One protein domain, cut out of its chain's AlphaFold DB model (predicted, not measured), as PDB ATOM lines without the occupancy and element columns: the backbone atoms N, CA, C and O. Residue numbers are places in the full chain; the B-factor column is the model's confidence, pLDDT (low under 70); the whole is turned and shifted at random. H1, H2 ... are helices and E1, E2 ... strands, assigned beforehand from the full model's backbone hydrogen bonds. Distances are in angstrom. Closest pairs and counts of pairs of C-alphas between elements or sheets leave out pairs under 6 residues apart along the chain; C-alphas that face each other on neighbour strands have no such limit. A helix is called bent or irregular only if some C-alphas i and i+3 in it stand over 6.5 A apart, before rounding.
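What this domain is: This is residues 8 to 172 of the 175 residues of an uncharacterized protein of Basilea psittacipulmonis DSM 24701 (UniProt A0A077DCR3). A small, twisted sheet of four parallel strands, E2 E1 E3 E4, lies between H1 on one face and H3 with H7 on the other, and at one end of the long axis a lobe of helices, H4, H5 and the bent H6, packs on H1 through H6. From that lobe the long unnamed stretch 139 to 152 leads back to H7, and the short H8 follows near the end of the printed part. The printed part has 165 residues, with eight named helices and four named strands, in the order E1 H1 E2 H2 E3 H3 E4 H4 H5 H6 H7 H8. Its class is mixed, helices and strands, and it is compact, with a radius of gyration of the C-alphas of 15.7 A and spans of 44 by 36 by 26 A.

How they stand to each other: Begin with E1, residues 8 to 11, an inner strand. Its parallel neighbour on one side is the edge strand E2, residues 29 to 32, where N 9 and O 29 are 2.8 A apart, within hydrogen-bond range. On its other side is E3, residues 50 to 56, also parallel, with N 10 and O 53 at 2.8 A. Beyond E3 comes the parallel edge strand E4, residues 82 to 87, with N 86 and O 54 at 2.8 A. Between E1 and E2 look for H1, residues 14 to 23, in a strand-helix-strand unit, two parallel neighbour strands with a helix between, whose crossover is right-handed. H1 is on the sheet at a height of 9.2 A, over E2 and E1, and its closest C-alphas to E2 are Glu 17 and Ile 30, 6.4 A apart. H2, residues 44 to 47, is not on the sheet; E2, H2 and E3 form a split unit, with E1 between the strands, also right-handed. H3, residues 63 to 78, makes a right-handed unit with E3 and E4, and is on the opposite face from H1 at a height of 11.2 A. On the same face as H3, H7, residues 153 to 161, stands up from the sheet, rising 50 degrees; its closest C-alphas to E4 are Tyr 161 and Gly 84, 4.6 A apart. H3 and H7 are close but not clearly touching, the C-alphas of Ile 66 and Glu 154 being closest at 7.3 A. Now look at H4, residues 92 to 99, and H5, residues 106 to 113: they touch about perpendicular, at 88 degrees, with the C-alphas of Glu 93 and Ala 106 closest at 7.1 A. H6, residues 118 to 138, was assigned as one helix by its hydrogen bonds but is bent, with C-alphas 127 and 130 9.2 A apart; its arms are H6a, residues 118 to 127, and H6b, residues 130 to 138. H6a touches H5 at a shallow tilt of 28 degrees, with the C-alphas of Phe 121 and Cys 110 closest at 5.7 A. H6b touches H1, with the C-alphas of Gly 130 and Glu 22 closest at 4.5 A. H8, residues 165 to 170, is only just not on the sheet, with 4 pairs of C-alphas within 10 A. Every O i to N i+4 pair is within hydrogen-bond range in H1, H3, H4, H5, H6a and H8, against 3 of 5 in H6b and 0 of 5 in H7, which has 4 of 6 O i to N i+3 pairs within range; H2 is too short for an i+4 pair.

Where its parts are: Find C-alpha 8, where E1 begins, at (248.296, 168.079, 342.387). H1 spans 12.9 A from first to last C-alpha, E3 18.3 A and E4 14.0 A. H3, the longest unbent helix, starts at C-alpha 63 at (250.908, 192.244, 331.321) and runs 22.3 A. H6a measures 14.1 A and H6b 14.0 A; E2, H2, H4, H5 and H8 are shorter. H7 is irregular, with C-alphas 154 and 157 8.0 A apart, and spans 14.0 A. H8 ends at C-alpha 170 at (250.357, 169.682, 358.266).

The domain as a whole: The two C-alphas farthest apart are those of Glu 78 and Gly 114, at 45.0 A. The printed part has no cut, and its long links are E2 to H2 and H6 to H7. The mean pLDDT of the printed part is 93.5, and residues 170 to 172 are under 70.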
ATOM      1  N   LEU A   8     247.668 167.766 343.662       94.69
ATOM      2  CA  LEU A   8     248.296 168.079 342.387       94.69
ATOM      3  C   LEU A   8     249.184 169.306 342.583       94.69
ATOM      4  O   LEU A   8     248.729 170.296 343.144       94.69
ATOM      5  N   PHE A   9     250.410 169.252 342.087       96.69
ATOM      6  CA  PHE A   9     251.329 170.379 342.026       96.69
ATOM      7  C   PHE A   9     251.535 170.739 340.558       96.69
ATOM      8  O   PHE A   9     251.899 169.875 339.761       96.69
ATOM      9  N   ILE A  10     251.257 171.987 340.201       97.12
ATOM     10  CA  ILE A  10     251.580 172.550 338.891       97.12
ATOM     11  C   ILE A  10     252.838 173.390 339.066       97.12
ATOM     12  O   ILE A  10     252.871 174.248 339.950       97.12
ATOM     13  N   VAL A  11     253.851 173.108 338.258       97.38
ATOM     14  CA  VAL A  11     255.159 173.765 338.302       97.38
ATOM     15  C   VAL A  11     255.561 174.249 336.913       97.38
ATOM     16  O   VAL A  11     255.054 173.743 335.911       97.38
ATOM     17  N   GLU A  12     256.472 175.213 336.844       94.69
ATOM     18  CA  GLU A  12     256.894 175.809 335.572       94.69
ATOM     19  C   GLU A  12     257.863 174.938 334.774       94.69
ATOM     20  O   GLU A  12     257.780 174.911 333.546       94.69
ATOM     21  N   GLY A  13     258.744 174.200 335.456       96.25
ATOM     22  CA  GLY A  13     259.787 173.415 334.812       96.25
ATOM     23  C   GLY A  13     260.211 172.169 335.584       96.25
ATOM     24  O   GLY A  13     259.724 171.851 336.669       96.25
ATOM     25  N   GLU A  14     261.155 171.448 334.982       97.56
ATOM     26  CA  GLU A  14     261.720 170.197 335.504       97.56
ATOM     27  C   GLU A  14     262.514 170.406 336.803       97.56
ATOM     28  O   GLU A  14     262.564 169.528 337.661       97.56
ATOM     29  N   THR A  15     263.093 171.595 336.997       97.62
ATOM     30  CA  THR A  15     263.866 171.898 338.211       97.62
ATOM     31  C   THR A  15     262.970 171.856 339.454       97.62
ATOM     32  O   THR A  15     263.298 171.199 340.445       97.62
ATOM     33  N   GLU A  16     261.801 172.495 339.390       98.06
ATOM     34  CA  GLU A  16     260.779 172.448 340.432       98.06
ATOM     35  C   GLU A  16     260.206 171.045 340.604       98.06
ATOM     36  O   GLU A  16     259.942 170.636 341.735       98.06
ATOM     37  N   GLU A  17     260.001 170.308 339.509       98.19
ATOM     38  CA  GLU A  17     259.505 168.934 339.576       98.19
ATOM     39  C   GLU A  17     260.447 168.057 340.402       98.19
ATOM     40  O   GLU A  17     260.002 167.437 341.374       98.19
ATOM     41  N   VAL A  18     261.741 168.051 340.074       98.00
ATOM     42  CA  VAL A  18     262.772 167.311 340.817       98.00
ATOM     43  C   VAL A  18     262.837 167.789 342.266       98.00
ATOM     44  O   VAL A  18     262.889 166.985 343.197       98.00
ATOM     45  N   PHE A  19     262.771 169.102 342.497       97.88
ATOM     46  CA  PHE A  19     262.799 169.646 343.851       97.88
ATOM     47  C   PHE A  19     261.609 169.186 344.704       97.88
ATOM     48  O   PHE A  19     261.776 168.764 345.851       97.88
ATOM     49  N   LEU A  20     260.397 169.231 344.157       97.00
ATOM     50  CA  LEU A  20     259.199 168.792 344.863       97.00
ATOM     51  C   LEU A  20     259.174 167.271 345.068       97.00
ATOM     52  O   LEU A  20     258.801 166.821 346.154       97.00
ATOM     53  N   SER A  21     259.544 166.490 344.052       96.44
ATOM     54  CA  SER A  21     259.438 165.024 344.060       96.44
ATOM     55  C   SER A  21     260.551 164.340 344.845       96.44
ATOM     56  O   SER A  21     260.261 163.459 345.648       96.44
ATOM     57  N   GLU A  22     261.805 164.750 344.654       96.31
ATOM     58  CA  GLU A  22     262.964 164.016 345.171       96.31
ATOM     59  C   GLU A  22     263.608 164.676 346.391       96.31
ATOM     60  O   GLU A  22     264.306 164.014 347.156       96.31
ATOM     61  N   ILE A  23     263.397 165.981 346.590       95.25
ATOM     62  CA  ILE A  23     264.012 166.717 347.704       95.25
ATOM     63  C   ILE A  23     263.000 166.987 348.817       95.25
ATOM     64  O   ILE A  23     263.279 166.737 349.997       95.25
ATOM     65  N   LEU A  24     261.824 167.511 348.473       94.50
ATOM     66  CA  LEU A  24     260.743 167.735 349.437       94.50
ATOM     67  C   LEU A  24     259.830 166.519 349.615       94.50
ATOM     68  O   LEU A  24     259.128 166.444 350.633       94.50
ATOM     69  N   GLU A  25     259.853 165.594 348.656       93.56
ATOM     70  CA  GLU A  25     259.065 164.360 348.644       93.56
ATOM     71  C   GLU A  25     257.584 164.650 348.920       93.56
ATOM     72  O   GLU A  25     256.975 164.128 349.867       93.56
ATOM     73  N   VAL A  26     257.010 165.594 348.167       91.81
ATOM     74  CA  VAL A  26     255.614 165.999 348.361       91.81
ATOM     75  C   VAL A  26     254.660 164.867 347.960       91.81
ATOM     76  O   VAL A  26     254.859 164.215 346.936       91.81
ATOM     77  N   PRO A  27     253.589 164.617 348.734       87.12
ATOM     78  CA  PRO A  27     252.645 163.560 348.414       87.12
ATOM     79  C   PRO A  27     251.656 164.067 347.364       87.12
ATOM     80  O   PRO A  27     250.706 164.771 347.693       87.12
ATOM     81  N   GLY A  28     251.841 163.723 346.094       89.94
ATOM     82  CA  GLY A  28     250.916 164.141 345.045       89.94
ATOM     83  C   GLY A  28     251.450 163.915 343.643       89.94
ATOM     84  O   GLY A  28     252.597 163.530 343.450       89.94
ATOM     85  N   LYS A  29     250.595 164.171 342.652       92.81
ATOM     86  CA  LYS A  29     251.047 164.245 341.264       92.81
ATOM     87  C   LYS A  29     251.708 165.603 341.043       92.81
ATOM     88  O   LYS A  29     251.131 166.611 341.443       92.81
ATOM     89  N   ILE A  30     252.848 165.634 340.366       95.94
ATOM     90  CA  ILE A  30     253.460 166.870 339.872       95.94
ATOM     91  C   ILE A  30     253.250 166.928 338.354       95.94
ATOM     92  O   ILE A  30     253.190 165.895 337.685       95.94
ATOM     93  N   VAL A  31     253.001 168.124 337.833       95.44
ATOM     94  CA  VAL A  31     252.800 168.397 336.410       95.44
ATOM     95  C   VAL A  31     253.569 169.656 336.054       95.44
ATOM     96  O   VAL A  31     253.332 170.706 336.650       95.44
ATOM     97  N   ILE A  32     254.410 169.552 335.032       96.31
ATOM     98  CA  ILE A  32     255.039 170.702 334.389       96.31
ATOM     99  C   ILE A  32     254.020 171.337 333.433       96.31
ATOM    100  O   ILE A  32     253.539 170.682 332.504       96.31
ATOM    101  N   LEU A  33     253.639 172.580 333.712       95.25
ATOM    102  CA  LEU A  33     252.752 173.412 332.897       95.25
ATOM    103  C   LEU A  33     252.945 174.873 333.318       95.25
ATOM    104  O   LEU A  33     252.506 175.262 334.404       95.25
ATOM    105  N   ASN A  34     253.559 175.693 332.464       94.56
ATOM    106  CA  ASN A  34     253.830 177.087 332.806       94.56
ATOM    107  C   ASN A  34     252.534 177.919 332.747       94.56
ATOM    108  O   ASN A  34     252.056 178.282 331.670       94.56
ATOM    109  N   LEU A  35     251.960 178.249 333.910       95.38
ATOM    110  CA  LEU A  35     250.686 178.974 333.997       95.38
ATOM    111  C   LEU A  35     250.772 180.465 333.640       95.38
ATOM    112  O   LEU A  35     249.719 181.089 333.489       95.38
ATOM    113  N   TRP A  36     251.970 181.028 333.463       95.38
ATOM    114  CA  TRP A  36     252.137 182.364 332.890       95.38
ATOM    115  C   TRP A  36     251.883 182.380 331.383       95.38
ATOM    116  O   TRP A  36     251.488 183.407 330.838       95.38
ATOM    117  N   GLN A  37     252.105 181.258 330.696       93.38
ATOM    118  CA  GLN A  37     252.084 181.194 329.230       93.38
ATOM    119  C   GLN A  37     250.957 180.308 328.694       93.38
ATOM    120  O   GLN A  37     250.366 180.591 327.650       93.38
ATOM    121  N   GLU A  38     250.638 179.230 329.404       93.06
ATOM    122  CA  GLU A  38     249.710 178.211 328.940       93.06
ATOM    123  C   GLU A  38     248.317 178.373 329.545       93.06
ATOM    124  O   GLU A  38     248.138 178.652 330.729       93.06
ATOM    125  N   ASN A  39     247.288 178.135 328.731       91.56
ATOM    126  CA  ASN A  39     245.907 178.161 329.196       91.56
ATOM    127  C   ASN A  39     245.505 176.803 329.792       91.56
ATOM    128  O   ASN A  39     245.299 175.817 329.073       91.56
ATOM    129  N   LEU A  40     245.293 176.783 331.108       92.06
ATOM    130  CA  LEU A  40     244.959 175.592 331.883       92.06
ATOM    131  C   LEU A  40     243.655 174.918 331.437       92.06
ATOM    132  O   LEU A  40     243.499 173.708 331.622       92.06
ATOM    133  N   LYS A  41     242.725 175.648 330.805       88.38
ATOM    134  CA  LYS A  41     241.433 175.110 330.343       88.38
ATOM    135  C   LYS A  41     241.599 173.890 329.432       88.38
ATOM    136  O   LYS A  41     240.764 172.991 329.472       88.38
ATOM    137  N   LYS A  42     242.694 173.811 328.665       83.69
ATOM    138  CA  LYS A  42     243.007 172.656 327.801       83.69
ATOM    139  C   LYS A  42     243.374 171.388 328.590       83.69
ATOM    140  O   LYS A  42     243.225 170.281 328.080       83.69
ATOM    141  N   HIS A  43     243.820 171.533 329.837       82.31
ATOM    142  CA  HIS A  43     244.349 170.445 330.663       82.31
ATOM    143  C   HIS A  43     243.450 170.112 331.863       82.31
ATOM    144  O   HIS A  43     243.521 169.004 332.396       82.31
ATOM    145  N   ILE A  44     242.565 171.031 332.264       83.31
ATOM    146  CA  ILE A  44     241.818 170.981 333.528       83.31
ATOM    147  C   ILE A  44     240.955 169.726 333.711       83.31
ATOM    148  O   ILE A  44     240.807 169.231 334.830       83.31
ATOM    149  N   ALA A  45     240.437 169.152 332.619       81.00
ATOM    150  CA  ALA A  45     239.646 167.922 332.660       81.00
ATOM    151  C   ALA A  45     240.425 166.746 333.275       81.00
ATOM    152  O   ALA A  45     239.840 165.928 333.986       81.00
ATOM    153  N   LYS A  46     241.752 166.703 333.074       79.00
ATOM    154  CA  LYS A  46     242.655 165.678 333.625       79.00
ATOM    155  C   LYS A  46     242.872 165.825 335.136       79.00
ATOM    156  O   LYS A  46     243.358 164.895 335.774       79.00
ATOM    157  N   TYR A  47     242.531 166.982 335.700       79.06
ATOM    158  CA  TYR A  47     242.835 167.366 337.081       79.06
ATOM    159  C   TYR A  47     241.588 167.509 337.952       79.06
ATOM    160  O   TYR A  47     241.686 167.914 339.115       79.06
ATOM    161  N   ASN A  48     240.414 167.156 337.414       73.19
ATOM    162  CA  ASN A  48     239.169 167.225 338.160       73.19
ATOM    163  C   ASN A  48     239.308 166.435 339.481       73.19
ATOM    164  O   ASN A  48     239.865 165.342 339.521       73.19
ATOM    165  N   LYS A  49     238.839 167.023 340.589       78.12
ATOM    166  CA  LYS A  49     238.871 166.442 341.952       78.12
ATOM    167  C   LYS A  49     240.226 166.443 342.679       78.12
ATOM    168  O   LYS A  49     240.328 165.789 343.720       78.12
ATOM    169  N   SER A  50     241.224 167.188 342.205       85.94
ATOM    170  CA  SER A  50     242.481 167.378 342.944       85.94
ATOM    171  C   SER A  50     242.495 168.685 343.744       85.94
ATOM    172  O   SER A  50     241.848 169.657 343.367       85.94
ATOM    173  N   ASN A  51     243.219 168.700 344.861       92.38
ATOM    174  CA  ASN A  51     243.645 169.927 345.527       92.38
ATOM    175  C   ASN A  51     244.921 170.404 344.829       92.38
ATOM    176  O   ASN A  51     245.962 169.758 344.959       92.38
ATOM    177  N   THR A  52     244.813 171.489 344.071       94.81
ATOM    178  CA  THR A  52     245.866 171.994 343.191       94.81
ATOM    179  C   THR A  52     246.684 173.072 343.881       94.81
ATOM    180  O   THR A  52     246.155 174.108 344.282       94.81
ATOM    181  N   PHE A  53     247.984 172.843 343.971       96.75
ATOM    182  CA  PHE A  53     248.972 173.828 344.363       96.75
ATOM    183  C   PHE A  53     249.722 174.316 343.127       96.75
ATOM    184  O   PHE A  53     250.052 173.510 342.258       96.75
ATOM    185  N   VAL A  54     249.995 175.613 343.052       97.56
ATOM    186  CA  VAL A  54     250.771 176.217 341.963       97.56
ATOM    187  C   VAL A  54     252.088 176.727 342.534       97.56
ATOM    188  O   VAL A  54     252.065 177.528 343.469       97.56
ATOM    189  N   VAL A  55     253.209 176.253 341.991       97.81
ATOM    190  CA  VAL A  55     254.548 176.810 342.232       97.81
ATOM    191  C   VAL A  55     254.932 177.633 341.019       97.81
ATOM    192  O   VAL A  55     254.810 177.139 339.899       97.81
ATOM    193  N   PHE A  56     255.364 178.865 341.247       97.06
ATOM    194  CA  PHE A  56     255.694 179.786 340.168       97.06
ATOM    195  C   PHE A  56     256.773 180.779 340.592       97.06
ATOM    196  O   PHE A  56     256.898 181.097 341.782       97.06
ATOM    197  N   ASP A  57     257.528 181.250 339.612       93.00
ATOM    198  CA  ASP A  57     258.494 182.330 339.736       93.00
ATOM    199  C   ASP A  57     257.910 183.667 339.264       93.00
ATOM    200  O   ASP A  57     256.743 183.757 338.873       93.00
ATOM    201  N   VAL A  58     258.689 184.737 339.410       92.06
ATOM    202  CA  VAL A  58     258.263 186.105 339.090       92.06
ATOM    203  C   VAL A  58     259.324 186.855 338.281       92.06
ATOM    204  O   VAL A  58     259.337 188.085 338.278       92.06
ATOM    205  N   ASP A  59     260.210 186.135 337.585       84.69
ATOM    206  CA  ASP A  59     261.364 186.725 336.890       84.69
ATOM    207  C   ASP A  59     260.975 187.499 335.615       84.69
ATOM    208  O   ASP A  59     261.705 188.370 335.136       84.69
ATOM    209  N   SER A  60     259.786 187.226 335.071       78.81
ATOM    210  CA  SER A  60     259.329 187.783 333.804       78.81
ATOM    211  C   SER A  60     257.835 188.102 333.834       78.81
ATOM    212  O   SER A  60     257.002 187.382 333.276       78.81
ATOM    213  N   LEU A  61     257.501 189.226 334.470       85.88
ATOM    214  CA  LEU A  61     256.135 189.732 334.615       85.88
ATOM    215  C   LEU A  61     255.793 190.759 333.529       85.88
ATOM    216  O   LEU A  61     255.960 191.964 333.711       85.88
ATOM    217  N   ASP A  62     255.277 190.286 332.394       92.06
ATOM    218  CA  ASP A  62     254.622 191.159 331.415       92.06
ATOM    219  C   ASP A  62     253.086 191.115 331.555       92.06
ATOM    220  O   ASP A  62     252.532 190.114 332.029       92.06
ATOM    221  N   PRO A  63     252.357 192.168 331.131       93.00
ATOM    222  CA  PRO A  63     250.908 192.244 331.321       93.00
ATOM    223  C   PRO A  63     250.114 191.059 330.749       93.00
ATOM    224  O   PRO A  63     249.105 190.666 331.331       93.00
ATOM    225  N   ARG A  64     250.561 190.458 329.634       93.81
ATOM    226  CA  ARG A  64     249.859 189.325 329.001       93.81
ATOM    227  C   ARG A  64     250.050 188.039 329.800       93.81
ATOM    228  O   ARG A  64     249.108 187.254 329.933       93.81
ATOM    229  N   LYS A  65     251.246 187.833 330.358       94.81
ATOM    230  CA  LYS A  65     251.515 186.721 331.279       94.81
ATOM    231  C   LYS A  65     250.686 186.843 332.549       94.81
ATOM    232  O   LYS A  65     250.034 185.878 332.945       94.81
ATOM    233  N   ILE A  66     250.633 188.041 333.132       95.31
ATOM    234  CA  ILE A  66     249.821 188.320 334.322       95.31
ATOM    235  C   ILE A  66     248.347 188.011 334.061       95.31
ATOM    236  O   ILE A  66     247.722 187.280 334.829       95.31
ATOM    237  N   GLU A  67     247.795 188.493 332.946       95.38
ATOM    238  CA  GLU A  67     246.413 188.202 332.566       95.38
ATOM    239  C   GLU A  67     246.160 186.689 332.427       95.38
ATOM    240  O   GLU A  67     245.125 186.180 332.868       95.38
ATOM    241  N   THR A  68     247.109 185.955 331.843       95.50
ATOM    242  CA  THR A  68     247.019 184.500 331.657       95.50
ATOM    243  C   THR A  68     247.033 183.757 332.992       95.50
ATOM    244  O   THR A  68     246.145 182.933 333.237       95.50
ATOM    245  N   MET A  69     247.958 184.100 333.892       96.38
ATOM    246  CA  MET A  69     248.007 183.546 335.246       96.38
ATOM    247  C   MET A  69     246.707 183.835 336.002       96.38
ATOM    248  O   MET A  69     246.085 182.905 336.517       96.38
ATOM    249  N   CYS A  70     246.218 185.079 335.999       96.56
ATOM    250  CA  CYS A  70     244.958 185.438 336.656       96.56
ATOM    251  C   CYS A  70     243.771 184.622 336.122       96.56
ATOM    252  O   CYS A  70     242.988 184.092 336.909       96.56
ATOM    253  N   LYS A  71     243.656 184.433 334.799       96.56
ATOM    254  CA  LYS A  71     242.612 183.576 334.203       96.56
ATOM    255  C   LYS A  71     242.722 182.120 334.666       96.56
ATOM    256  O   LYS A  71     241.705 181.492 334.966       96.56
ATOM    257  N   ASN A  72     243.937 181.582 334.743       97.19
ATOM    258  CA  ASN A  72     244.183 180.216 335.208       97.19
ATOM    259  C   ASN A  72     243.829 180.041 336.695       97.19
ATOM    260  O   ASN A  72     243.170 179.065 337.065       97.19
ATOM    261  N   LEU A  73     244.222 180.994 337.544       97.31
ATOM    262  CA  LEU A  73     243.916 180.982 338.974       97.31
ATOM    263  C   LEU A  73     242.421 181.154 339.240       97.31
ATOM    264  O   LEU A  73     241.862 180.423 340.062       97.31
ATOM    265  N   GLN A  74     241.758 182.047 338.504       96.94
ATOM    266  CA  GLN A  74     240.313 182.230 338.583       96.94
ATOM    267  C   GLN A  74     239.574 180.938 338.210       96.94
ATOM    268  O   GLN A  74     238.702 180.502 338.959       96.94
ATOM    269  N   LEU A  75     239.982 180.256 337.133       95.56
ATOM    270  CA  LEU A  75     239.412 178.961 336.751       95.56
ATOM    271  C   LEU A  75     239.577 177.910 337.864       95.56
ATOM    272  O   LEU A  75     238.620 177.222 338.226       95.56
ATOM    273  N   LEU A  76     240.776 177.791 338.445       95.50
ATOM    274  CA  LEU A  76     241.025 176.870 339.560       95.50
ATOM    275  C   LEU A  76     240.171 177.204 340.791       95.50
ATOM    276  O   LEU A  76     239.684 176.291 341.466       95.50
ATOM    277  N   LYS A  77     239.987 178.493 341.088       95.44
ATOM    278  CA  LYS A  77     239.174 178.992 342.204       95.44
ATOM    279  C   LYS A  77     237.690 178.690 341.997       95.44
ATOM    280  O   LYS A  77     237.069 178.109 342.886       95.44
ATOM    281  N   GLU A  78     237.134 179.001 340.827       94.44
ATOM    282  CA  GLU A  78     235.730 178.732 340.474       94.44
ATOM    283  C   GLU A  78     235.397 177.239 340.541       94.44
ATOM    284  O   GLU A  78     234.357 176.839 341.069       94.44
ATOM    285  N   MET A  79     236.324 176.390 340.096       92.56
ATOM    286  CA  MET A  79     236.181 174.934 340.168       92.56
ATOM    287  C   MET A  79     236.436 174.353 341.568       92.56
ATOM    288  O   MET A  79     236.337 173.136 341.761       92.56
ATOM    289  N   LYS A  80     236.762 175.196 342.557       93.00
ATOM    290  CA  LYS A  80     237.134 174.800 343.925       93.00
ATOM    291  C   LYS A  80     238.300 173.807 343.940       93.00
ATOM    292  O   LYS A  80     238.274 172.841 344.705       93.00
ATOM    293  N   LEU A  81     239.276 173.992 343.053       93.69
ATOM    294  CA  LEU A  81     240.484 173.167 342.943       93.69
ATOM    295  C   LEU A  81     241.714 173.876 343.518       93.69
ATOM    296  O   LEU A  81     242.613 173.189 343.994       93.69
ATOM    297  N   LEU A  82     241.757 175.214 343.509       95.56
ATOM    298  CA  LEU A  82     242.889 175.972 344.046       95.56
ATOM    299  C   LEU A  82     243.049 175.719 345.553       95.56
ATOM    300  O   LEU A  82     242.164 176.040 346.344       95.56
ATOM    301  N   ALA A  83     244.178 175.131 345.938       95.12
ATOM    302  CA  ALA A  83     244.506 174.768 347.312       95.12
ATOM    303  C   ALA A  83     245.703 175.544 347.867       95.12
ATOM    304  O   ALA A  83     245.810 175.673 349.086       95.12
ATOM    305  N   GLY A  84     246.585 176.056 347.003       96.31
ATOM    306  CA  GLY A  84     247.657 176.934 347.442       96.31
ATOM    307  C   GLY A  84     248.496 177.539 346.319       96.31
ATOM    308  O   GLY A  84     248.585 176.985 345.226       96.31
ATOM    309  N   LEU A  85     249.126 178.666 346.630       97.81
ATOM    310  CA  LEU A  85     250.082 179.399 345.813       97.81
ATOM    311  C   LEU A  85     251.427 179.444 346.535       97.81
ATOM    312  O   LEU A  85     251.500 179.872 347.687       97.81
ATOM    313  N   MET A  86     252.469 178.993 345.848       97.38
ATOM    314  CA  MET A  86     253.842 178.889 346.333       97.38
ATOM    315  C   MET A  86     254.739 179.721 345.419       97.38
ATOM    316  O   MET A  86     255.345 179.208 344.482       97.38
ATOM    317  N   GLN A  87     254.759 181.024 345.675       96.62
ATOM    318  CA  GLN A  87     255.566 181.963 344.908       96.62
ATOM    319  C   GLN A  87     257.032 181.865 345.339       96.62
ATOM    320  O   GLN A  87     257.338 181.969 346.532       96.62
ATOM    321  N   GLN A  88     257.927 181.665 344.377       96.12
ATOM    322  CA  GLN A  88     259.372 181.776 344.570       96.12
ATOM    323  C   GLN A  88     259.788 183.252 344.708       96.12
ATOM    324  O   GLN A  88     259.029 184.160 344.385       96.12
ATOM    325  N   THR A  89     260.980 183.516 345.241       89.50
ATOM    326  CA  THR A  89     261.417 184.899 345.507       89.50
ATOM    327  C   THR A  89     261.527 185.732 344.228       89.50
ATOM    328  O   THR A  89     260.880 186.769 344.119       89.50
ATOM    329  N   GLU A  90     262.318 185.252 343.275       92.81
ATOM    330  CA  GLU A  90     262.468 185.829 341.935       92.81
ATOM    331  C   GLU A  90     262.416 184.693 340.920       92.81
ATOM    332  O   GLU A  90     261.560 184.689 340.048       92.81
ATOM    333  N   ASN A  91     263.255 183.681 341.146       95.12
ATOM    334  CA  ASN A  91     263.308 182.396 340.458       95.12
ATOM    335  C   ASN A  91     263.690 181.285 341.451       95.12
ATOM    336  O   ASN A  91     263.817 181.519 342.663       95.12
ATOM    337  N   PHE A  92     263.881 180.071 340.937       96.19
ATOM    338  CA  PHE A  92     264.247 178.908 341.735       96.19
ATOM    339  C   PHE A  92     265.583 179.082 342.460       96.19
ATOM    340  O   PHE A  92     265.716 178.732 343.635       96.19
ATOM    341  N   GLU A  93     266.584 179.620 341.772       96.88
ATOM    342  CA  GLU A  93     267.928 179.788 342.313       96.88
ATOM    343  C   GLU A  93     267.968 180.792 343.455       96.88
ATOM    344  O   GLU A  93     268.522 180.488 344.513       96.88
ATOM    345  N   GLU A  94     267.318 181.939 343.286       96.56
ATOM    346  CA  GLU A  94     267.187 182.946 344.340       96.56
ATOM    347  C   GLU A  94     266.379 182.416 345.530       96.56
ATOM    348  O   GLU A  94     266.724 182.666 346.689       96.56
ATOM    349  N   GLU A  95     265.360 181.588 345.281       97.25
ATOM    350  CA  GLU A  95     264.638 180.895 346.348       97.25
ATOM    351  C   GLU A  95     265.556 179.943 347.137       97.25
ATOM    352  O   GLU A  95     265.519 179.928 348.374       97.25
ATOM    353  N   LEU A  96     266.432 179.191 346.461       97.00
ATOM    354  CA  LEU A  96     267.422 178.336 347.122       97.00
ATOM    355  C   LEU A  96     268.475 179.138 347.891       97.00
ATOM    356  O   LEU A  96     268.799 178.769 349.023       97.00
ATOM    357  N   ILE A  97     268.993 180.224 347.314       97.38
ATOM    358  CA  ILE A  97     269.954 181.129 347.965       97.38
ATOM    359  C   ILE A  97     269.341 181.680 349.254       97.38
ATOM    360  O   ILE A  97     269.957 181.605 350.321       97.38
ATOM    361  N   ARG A  98     268.089 182.146 349.198       96.62
ATOM    362  CA  ARG A  98     267.364 182.643 350.374       96.62
ATOM    363  C   ARG A  98     267.172 181.564 351.437       96.62
ATOM    364  O   ARG A  98     267.267 181.854 352.631       96.62
ATOM    365  N   CYS A  99     266.914 180.326 351.022       97.12
ATOM    366  CA  CYS A  99     266.690 179.211 351.938       97.12
ATOM    367  C   CYS A  99     267.979 178.617 352.517       97.12
ATOM    368  O   CYS A  99     267.897 177.839 353.465       97.12
ATOM    369  N   CYS A 100     269.161 178.955 351.999       97.88
ATOM    370  CA  CYS A 100     270.429 178.401 352.470       97.88
ATOM    371  C   CYS A 100     271.215 179.391 353.341       97.88
ATOM    372  O   CYS A 100     271.463 180.551 352.993       97.88
ATOM    373  N   ARG A 101     271.705 178.917 354.492       97.25
ATOM    374  CA  ARG A 101     272.531 179.744 355.381       97.25
ATOM    375  C   ARG A 101     273.869 180.127 354.750       97.25
ATOM    376  O   ARG A 101     274.325 181.236 355.004       97.25
ATOM    377  N   HIS A 102     274.483 179.255 353.951       97.56
ATOM    378  CA  HIS A 102     275.857 179.440 353.461       97.56
ATOM    379  C   HIS A 102     275.973 179.722 351.954       97.56
ATOM    380  O   HIS A 102     277.065 180.030 351.479       97.56
ATOM    381  N   ILE A 103     274.868 179.669 351.208       97.50
ATOM    382  CA  ILE A 103     274.817 180.075 349.798       97.50
ATOM    383  C   ILE A 103     274.258 181.496 349.762       97.50
ATOM    384  O   ILE A 103     273.135 181.715 350.201       97.50
ATOM    385  N   LYS A 104     275.064 182.473 349.332       96.12
ATOM    386  CA  LYS A 104     274.724 183.912 349.388       96.12
ATOM    387  C   LYS A 104     274.742 184.620 348.039       96.12
ATOM    388  O   LYS A 104     274.571 185.830 347.990       96.12
ATOM    389  N   SER A 105     274.978 183.879 346.965       97.62
ATOM    390  CA  SER A 105     275.004 184.406 345.606       97.62
ATOM    391  C   SER A 105     274.807 183.283 344.595       97.62
ATOM    392  O   SER A 105     275.106 182.120 344.888       97.62
ATOM    393  N   ALA A 106     274.386 183.654 343.386       97.19
ATOM    394  CA  ALA A 106     274.347 182.783 342.215       97.19
ATOM    395  C   ALA A 106     275.695 182.088 341.965       97.19
ATOM    396  O   ALA A 106     275.739 180.877 341.768       97.19
ATOM    397  N   GLN A 107     276.811 182.820 342.071       97.81
ATOM    398  CA  GLN A 107     278.145 182.230 341.917       97.81
ATOM    399  C   GLN A 107     278.404 181.141 342.962       97.81
ATOM    400  O   GLN A 107     278.847 180.050 342.618       97.81
ATOM    401  N   LYS A 108     278.072 181.394 344.235       98.00
ATOM    402  CA  LYS A 108     278.271 180.390 345.282       98.00
ATOM    403  C   LYS A 108     277.381 179.164 345.068       98.00
ATOM    404  O   LYS A 108     277.809 178.053 345.370       98.00
ATOM    405  N   LEU A 109     276.160 179.354 344.562       97.94
ATOM    406  CA  LEU A 109     275.268 178.254 344.194       97.94
ATOM    407  C   LEU A 109     275.908 177.395 343.096       97.94
ATOM    408  O   LEU A 109     276.015 176.179 343.259       97.94
ATOM    409  N   CYS A 110     276.414 178.028 342.038       98.12
ATOM    410  CA  CYS A 110     277.161 177.362 340.979       98.12
ATOM    411  C   CYS A 110     278.352 176.566 341.540       98.12
ATOM    412  O   CYS A 110     278.445 175.368 341.275       98.12
ATOM    413  N   ASP A 111     279.181 177.163 342.400       97.62
ATOM    414  CA  ASP A 111     280.347 176.498 342.997       97.62
ATOM    415  C   ASP A 111     279.964 175.230 343.788       97.62
ATOM    416  O   ASP A 111     280.605 174.187 343.650       97.62
ATOM    417  N   VAL A 112     278.893 175.282 344.594       96.81
ATOM    418  CA  VAL A 112     278.407 174.136 345.400       96.81
ATOM    419  C   VAL A 112     277.971 172.963 344.520       96.81
ATOM    420  O   VAL A 112     278.143 171.789 344.870       96.81
ATOM    421  N   PHE A 113     277.409 173.268 343.354       96.75
ATOM    422  CA  PHE A 113     276.981 172.268 342.384       96.75
ATOM    423  C   PHE A 113     278.046 171.969 341.321       96.75
ATOM    424  O   PHE A 113     277.834 171.086 340.490       96.75
ATOM    425  N   GLY A 114     279.209 172.624 341.394       96.81
ATOM    426  CA  GLY A 114     280.304 172.494 340.437       96.81
ATOM    427  C   GLY A 114     279.932 172.967 339.034       96.81
ATOM    428  O   GLY A 114     280.398 172.372 338.069       96.81
ATOM    429  N   ALA A 115     279.040 173.946 338.902       97.81
ATOM    430  CA  ALA A 115     278.595 174.528 337.637       97.81
ATOM    431  C   ALA A 115     279.342 175.836 337.330       97.81
ATOM    432  O   ALA A 115     279.778 176.526 338.247       97.81
ATOM    433  N   VAL A 116     279.454 176.204 336.051       96.56
ATOM    434  CA  VAL A 116     280.022 177.491 335.606       96.56
ATOM    435  C   VAL A 116     278.954 178.550 335.313       96.56
ATOM    436  O   VAL A 116     279.276 179.710 335.084       96.56
ATOM    437  N   SER A 117     277.676 178.165 335.299       97.75
ATOM    438  CA  SER A 117     276.536 179.050 335.032       97.75
ATOM    439  C   SER A 117     275.267 178.537 335.715       97.75
ATOM    440  O   SER A 117     275.192 177.360 336.067       97.75
ATOM    441  N   LEU A 118     274.247 179.393 335.849       96.81
ATOM    442  CA  LEU A 118     272.947 178.999 336.410       96.81
ATOM    443  C   LEU A 118     272.242 177.940 335.549       96.81
ATOM    444  O   LEU A 118     271.697 176.973 336.074       96.81
ATOM    445  N   SER A 119     272.349 178.043 334.222       96.50
ATOM    446  CA  SER A 119     271.820 177.024 333.307       96.50
ATOM    447  C   SER A 119     272.476 175.658 333.524       96.50
ATOM    448  O   SER A 119     271.793 174.637 333.587       96.50
ATOM    449  N   GLU A 120     273.802 175.617 333.687       97.88
ATOM    450  CA  GLU A 120     274.496 174.366 334.010       97.88
ATOM    451  C   GLU A 120     274.162 173.885 335.427       97.88
ATOM    452  O   GLU A 120     274.013 172.681 335.639       97.88
ATOM    453  N   PHE A 121     273.991 174.801 336.382       97.94
ATOM    454  CA  PHE A 121     273.503 174.470 337.716       97.94
ATOM    455  C   PHE A 121     272.160 173.735 337.636       97.94
ATOM    456  O   PHE A 121     272.070 172.653 338.209       97.94
ATOM    457  N   LYS A 122     271.164 174.240 336.889       97.50
ATOM    458  CA  LYS A 122     269.857 173.567 336.740       97.50
ATOM    459  C   LYS A 122     270.019 172.156 336.180       97.50
ATOM    460  O   LYS A 122     269.524 171.200 336.772       97.50
ATOM    461  N   ASN A 123     270.804 171.996 335.113       97.69
ATOM    462  CA  ASN A 123     271.073 170.681 334.519       97.69
ATOM    463  C   ASN A 123     271.737 169.716 335.518       97.69
ATOM    464  O   ASN A 123     271.371 168.540 335.613       97.69
ATOM    465  N   LYS A 124     272.707 170.201 336.303       97.69
ATOM    466  CA  LYS A 124     273.363 169.410 337.356       97.69
ATOM    467  C   LYS A 124     272.427 169.098 338.512       97.69
ATOM    468  O   LYS A 124     272.494 168.000 339.057       97.69
ATOM    469  N   PHE A 125     271.562 170.030 338.888       97.88
ATOM    470  CA  PHE A 125     270.577 169.854 339.943       97.88
ATOM    471  C   PHE A 125     269.575 168.756 339.582       97.88
ATOM    472  O   PHE A 125     269.410 167.817 340.360       97.88
ATOM    473  N   ILE A 126     268.999 168.835 338.378       97.50
ATOM    474  CA  ILE A 126     268.078 167.841 337.813       97.50
ATOM    475  C   ILE A 126     268.754 166.468 337.760       97.50
ATOM    476  O   ILE A 126     268.266 165.515 338.354       97.50
ATOM    477  N   SER A 127     269.933 166.372 337.135       96.69
ATOM    478  CA  SER A 127     270.648 165.090 336.998       96.69
ATOM    479  C   SER A 127     271.131 164.498 338.328       96.69
ATOM    480  O   SER A 127     271.266 163.280 338.454       96.69
ATOM    481  N   THR A 128     271.399 165.336 339.333       95.75
ATOM    482  CA  THR A 128     271.762 164.878 340.681       95.75
ATOM    483  C   THR A 128     270.533 164.398 341.463       95.75
ATOM    484  O   THR A 128     270.665 163.507 342.312       95.75
ATOM    485  N   GLY A 129     269.359 164.971 341.189       95.12
ATOM    486  CA  GLY A 129     268.095 164.595 341.811       95.12
ATOM    487  C   GLY A 129     268.112 164.747 343.332       95.12
ATOM    488  O   GLY A 129     268.727 165.663 343.892       95.12
ATOM    489  N   GLY A 130     267.506 163.789 344.029       93.19
ATOM    490  CA  GLY A 130     267.401 163.739 345.486       93.19
ATOM    491  C   GLY A 130     268.746 163.790 346.212       93.19
ATOM    492  O   GLY A 130     268.815 164.290 347.333       93.19
ATOM    493  N   LYS A 131     269.862 163.395 345.576       94.50
ATOM    494  CA  LYS A 131     271.212 163.505 346.177       94.50
ATOM    495  C   LYS A 131     271.623 164.960 346.438       94.50
ATOM    496  O   LYS A 131     272.489 165.209 347.281       94.50
ATOM    497  N   SER A 132     270.978 165.921 345.777       95.50
ATOM    498  CA  SER A 132     271.180 167.352 345.998       95.50
ATOM    499  C   SER A 132     270.813 167.777 347.421       95.50
ATOM    500  O   SER A 132     271.407 168.727 347.930       95.50
ATOM    501  N   ILE A 133     269.920 167.057 348.118       96.44
ATOM    502  CA  ILE A 133     269.529 167.415 349.490       96.44
ATOM    503  C   ILE A 133     270.708 167.397 350.461       96.44
ATOM    504  O   ILE A 133     270.779 168.247 351.343       96.44
ATOM    505  N   LYS A 134     271.671 166.482 350.282       95.75
ATOM    506  CA  LYS A 134     272.871 166.450 351.123       95.75
ATOM    507  C   LYS A 134     273.682 167.733 350.940       95.75
ATOM    508  O   LYS A 134     273.964 168.408 351.919       95.75
ATOM    509  N   LYS A 135     273.949 168.123 349.686       95.81
ATOM    510  CA  LYS A 135     274.670 169.368 349.367       95.81
ATOM    511  C   LYS A 135     273.964 170.594 349.945       95.81
ATOM    512  O   LYS A 135     274.622 171.459 350.513       95.81
ATOM    513  N   LEU A 136     272.639 170.659 349.818       97.31
ATOM    514  CA  LEU A 136     271.828 171.745 350.367       97.31
ATOM    515  C   LEU A 136     271.908 171.787 351.904       97.31
ATOM    516  O   LEU A 136     272.165 172.845 352.480       97.31
ATOM    517  N   ASN A 137     271.745 170.646 352.576       97.50
ATOM    518  CA  ASN A 137     271.816 170.551 354.036       97.50
ATOM    519  C   ASN A 137     273.206 170.916 354.575       97.50
ATOM    520  O   ASN A 137     273.292 171.673 355.541       97.50
ATOM    521  N   ASP A 138     274.277 170.465 353.914       97.44
ATOM    522  CA  ASP A 138     275.664 170.815 354.254       97.44
ATOM    523  C   ASP A 138     275.903 172.340 354.177       97.44
ATOM    524  O   ASP A 138     276.782 172.878 354.848       97.44
ATOM    525  N   HIS A 139     275.075 173.060 353.410       97.81
ATOM    526  CA  HIS A 139     275.101 174.520 353.275       97.81
ATOM    527  C   HIS A 139     273.957 175.228 354.024       97.81
ATOM    528  O   HIS A 139     273.676 176.411 353.789       97.81
ATOM    529  N   GLY A 140     273.343 174.538 354.988       97.94
ATOM    530  CA  GLY A 140     272.367 175.100 355.915       97.94
ATOM    531  C   GLY A 140     271.020 175.412 355.272       97.94
ATOM    532  O   GLY A 140     270.442 176.461 355.556       97.94
ATOM    533  N   PHE A 141     270.546 174.542 354.381       98.06
ATOM    534  CA  PHE A 141     269.210 174.630 353.801       98.06
ATOM    535  C   PHE A 141     268.115 174.532 354.868       98.06
ATOM    536  O   PHE A 141     268.000 173.544 355.594       98.06
ATOM    537  N   ASN A 142     267.279 175.564 354.935       96.94
ATOM    538  CA  ASN A 142     266.140 175.659 355.826       96.94
ATOM    539  C   ASN A 142     264.834 175.649 355.022       96.94
ATOM    540  O   ASN A 142     264.401 176.666 354.480       96.94
ATOM    541  N   ARG A 143     264.164 174.493 355.014       94.88
ATOM    542  CA  ARG A 143     262.876 174.292 354.329       94.88
ATOM    543  C   ARG A 143     261.761 175.197 354.853       94.88
ATOM    544  O   ARG A 143     260.793 175.428 354.142       94.88
ATOM    545  N   GLU A 144     261.844 175.681 356.090       94.56
ATOM    546  CA  GLU A 144     260.797 176.524 356.680       94.56
ATOM    547  C   GLU A 144     260.769 177.928 356.083       94.56
ATOM    548  O   GLU A 144     259.754 178.613 356.187       94.56
ATOM    549  N   LEU A 145     261.854 178.324 355.415       96.00
ATOM    550  CA  LEU A 145     261.921 179.570 354.668       96.00
ATOM    551  C   LEU A 145     261.238 179.465 353.303       96.00
ATOM    552  O   LEU A 145     260.939 180.501 352.725       96.00
ATOM    553  N   LEU A 146     260.941 178.271 352.787       96.88
ATOM    554  CA  LEU A 146     260.366 178.122 351.448       96.88
ATOM    555  C   LEU A 146     259.006 178.820 351.314       96.88
ATOM    556  O   LEU A 146     258.077 178.582 352.101       96.88
ATOM    557  N   TRP A 147     258.908 179.647 350.274       96.25
ATOM    558  CA  TRP A 147     257.730 180.414 349.862       96.25
ATOM    559  C   TRP A 147     257.186 181.370 350.934       96.25
ATOM    560  O   TRP A 147     256.001 181.700 350.949       96.25
ATOM    561  N   THR A 148     258.042 181.833 351.854       94.88
ATOM    562  CA  THR A 148     257.679 182.832 352.875       94.88
ATOM    563  C   THR A 148     257.737 184.276 352.365       94.88
ATOM    564  O   THR A 148     257.513 185.197 353.149       94.88
ATOM    565  N   GLY A 149     258.090 184.491 351.092       90.44
ATOM    566  CA  GLY A 149     258.098 185.811 350.457       90.44
ATOM    567  C   GLY A 149     256.702 186.434 350.379       90.44
ATOM    568  O   GLY A 149     255.696 185.778 350.637       90.44
ATOM    569  N   GLN A 150     256.614 187.718 350.037       91.25
ATOM    570  CA  GLN A 150     255.315 188.355 349.805       91.25
ATOM    571  C   GLN A 150     254.787 187.994 348.416       91.25
ATOM    572  O   GLN A 150     255.535 188.029 347.441       91.25
ATOM    573  N   LEU A 151     253.493 187.674 348.334       94.75
ATOM    574  CA  LEU A 151     252.816 187.496 347.053       94.75
ATOM    575  C   LEU A 151     252.866 188.808 346.253       94.75
ATOM    576  O   LEU A 151     252.644 189.876 346.833       94.75
ATOM    577  N   ILE A 152     253.129 188.733 344.948       95.25
ATOM    578  CA  ILE A 152     253.203 189.918 344.088       95.25
ATOM    579  C   ILE A 152     251.883 190.711 344.091       95.25
ATOM    580  O   ILE A 152     250.802 190.118 344.235       95.25
ATOM    581  N   PRO A 153     251.935 192.048 343.933       95.25
ATOM    582  CA  PRO A 153     250.753 192.909 343.998       95.25
ATOM    583  C   PRO A 153     249.627 192.517 343.036       95.25
ATOM    584  O   PRO A 153     248.448 192.634 343.381       95.25
ATOM    585  N   GLU A 154     249.982 192.023 341.853       95.25
ATOM    586  CA  GLU A 154     249.075 191.590 340.791       95.25
ATOM    587  C   GLU A 154     248.177 190.437 341.243       95.25
ATOM    588  O   GLU A 154     247.029 190.337 340.816       95.25
ATOM    589  N   LEU A 155     248.666 189.598 342.161       95.94
ATOM    590  CA  LEU A 155     247.954 188.429 342.671       95.94
ATOM    591  C   LEU A 155     247.367 188.649 344.071       95.94
ATOM    592  O   LEU A 155     246.918 187.694 344.707       95.94
ATOM    593  N   LYS A 156     247.304 189.894 344.564       95.50
ATOM    594  CA  LYS A 156     246.839 190.222 345.930       95.50
ATOM    595  C   LYS A 156     245.472 189.632 346.297       95.50
ATOM    596  O   LYS A 156     245.234 189.321 347.463       95.50
ATOM    597  N   GLU A 157     244.576 189.451 345.325       95.75
ATOM    598  CA  GLU A 157     243.247 188.862 345.545       95.75
ATOM    599  C   GLU A 157     243.293 187.369 345.921       95.75
ATOM    600  O   GLU A 157     242.341 186.838 346.496       95.75
ATOM    601  N   TYR A 158     244.415 186.697 345.646       96.81
ATOM    602  CA  TYR A 158     244.665 185.296 345.980       96.81
ATOM    603  C   TYR A 158     245.497 185.124 347.254       96.81
ATOM    604  O   TYR A 158     245.903 184.007 347.566       96.81
ATOM    605  N   LYS A 159     245.725 186.189 348.033       95.56
ATOM    606  CA  LYS A 159     246.547 186.146 349.256       95.56
ATOM    607  C   LYS A 159     246.116 185.057 350.247       95.56
ATOM    608  O   LYS A 159     246.962 184.466 350.909       95.56
ATOM    609  N   THR A 160     244.823 184.745 350.331       95.62
ATOM    610  CA  THR A 160     244.302 183.668 351.196       95.62
ATOM    611  C   THR A 160     244.730 182.264 350.763       95.62
ATOM    612  O   THR A 160     244.678 181.341 351.573       95.62
ATOM    613  N   TYR A 161     245.163 182.100 349.513       96.75
ATOM    614  CA  TYR A 161     245.727 180.863 348.981       96.75
ATOM    615  C   TYR A 161     247.246 180.811 349.112       96.75
ATOM    616  O   TYR A 161     247.829 179.790 348.770       96.75
ATOM    617  N   GLN A 162     247.918 181.859 349.588       96.00
ATOM    618  CA  GLN A 162     249.360 181.794 349.767       96.00
ATOM    619  C   GLN A 162     249.718 180.732 350.816       96.00
ATOM    620  O   GLN A 162     249.191 180.733 351.932       96.00
ATOM    621  N   VAL A 163     250.616 179.815 350.458       94.88
ATOM    622  CA  VAL A 163     251.065 178.740 351.344       94.88
ATOM    623  C   VAL A 163     252.585 178.665 351.386       94.88
ATOM    624  O   VAL A 163     253.270 178.927 350.406       94.88
ATOM    625  N   THR A 164     253.101 178.261 352.542       94.31
ATOM    626  CA  THR A 164     254.525 177.991 352.766       94.31
ATOM    627  C   THR A 164     254.752 176.489 352.908       94.31
ATOM    628  O   THR A 164     253.799 175.709 353.036       94.31
ATOM    629  N   HIS A 165     256.010 176.057 352.981       90.38
ATOM    630  CA  HIS A 165     256.325 174.642 353.192       90.38
ATOM    631  C   HIS A 165     255.679 174.052 354.461       90.38
ATOM    632  O   HIS A 165     255.263 172.890 354.475       90.38
ATOM    633  N   ASN A 166     255.489 174.855 355.512       86.69
ATOM    634  CA  ASN A 166     254.824 174.409 356.739       86.69
ATOM    635  C   ASN A 166     253.356 174.000 356.516       86.69
ATOM    636  O   ASN A 166     252.847 173.128 357.223       86.69
ATOM    637  N   HIS A 167     252.682 174.562 355.507       84.94
ATOM    638  CA  HIS A 167     251.335 174.136 355.127       84.94
ATOM    639  C   HIS A 167     251.326 172.702 354.569       84.94
ATOM    640  O   HIS A 167     250.394 171.942 354.833       84.94
ATOM    641  N   LEU A 168     252.378 172.309 353.841       80.69
ATOM    642  CA  LEU A 168     252.507 170.968 353.267       80.69
ATOM    643  C   LEU A 168     252.745 169.909 354.357       80.69
ATOM    644  O   LEU A 168     252.150 168.832 354.303       80.69
ATOM    645  N   LYS A 169     253.537 170.230 355.394       70.50
ATOM    646  CA  LYS A 169     253.796 169.329 356.538       70.50
ATOM    647  C   LYS A 169     252.518 168.950 357.291       70.50
ATOM    648  O   LYS A 169     252.321 167.784 357.621       70.50
ATOM    649  N   ARG A 170     251.613 169.909 357.519       58.50
ATOM    650  CA  ARG A 170     250.357 169.682 358.266       58.50
ATOM    651  C   ARG A 170     249.424 168.669 357.592       58.50
ATOM    652  O   ARG A 170     248.588 168.083 358.268       58.50
ATOM    653  N   LYS A 171     249.583 168.432 356.286       54.62
ATOM    654  CA  LYS A 171     248.815 167.433 355.529       54.62
ATOM    655  C   LYS A 171     249.476 166.046 355.473       54.62
ATOM    656  O   LYS A 171     248.812 165.117 355.034       54.62
ATOM    657  N   LYS A 172     250.734 165.890 355.923       46.88
ATOM    658  CA  LYS A 172     251.432 164.586 356.031       46.88
ATOM    659  C   LYS A 172     251.114 163.816 357.327       46.88
ATOM    660  O   LYS A 172     251.401 162.635 357.391       46.88
TER     661      LYS A 172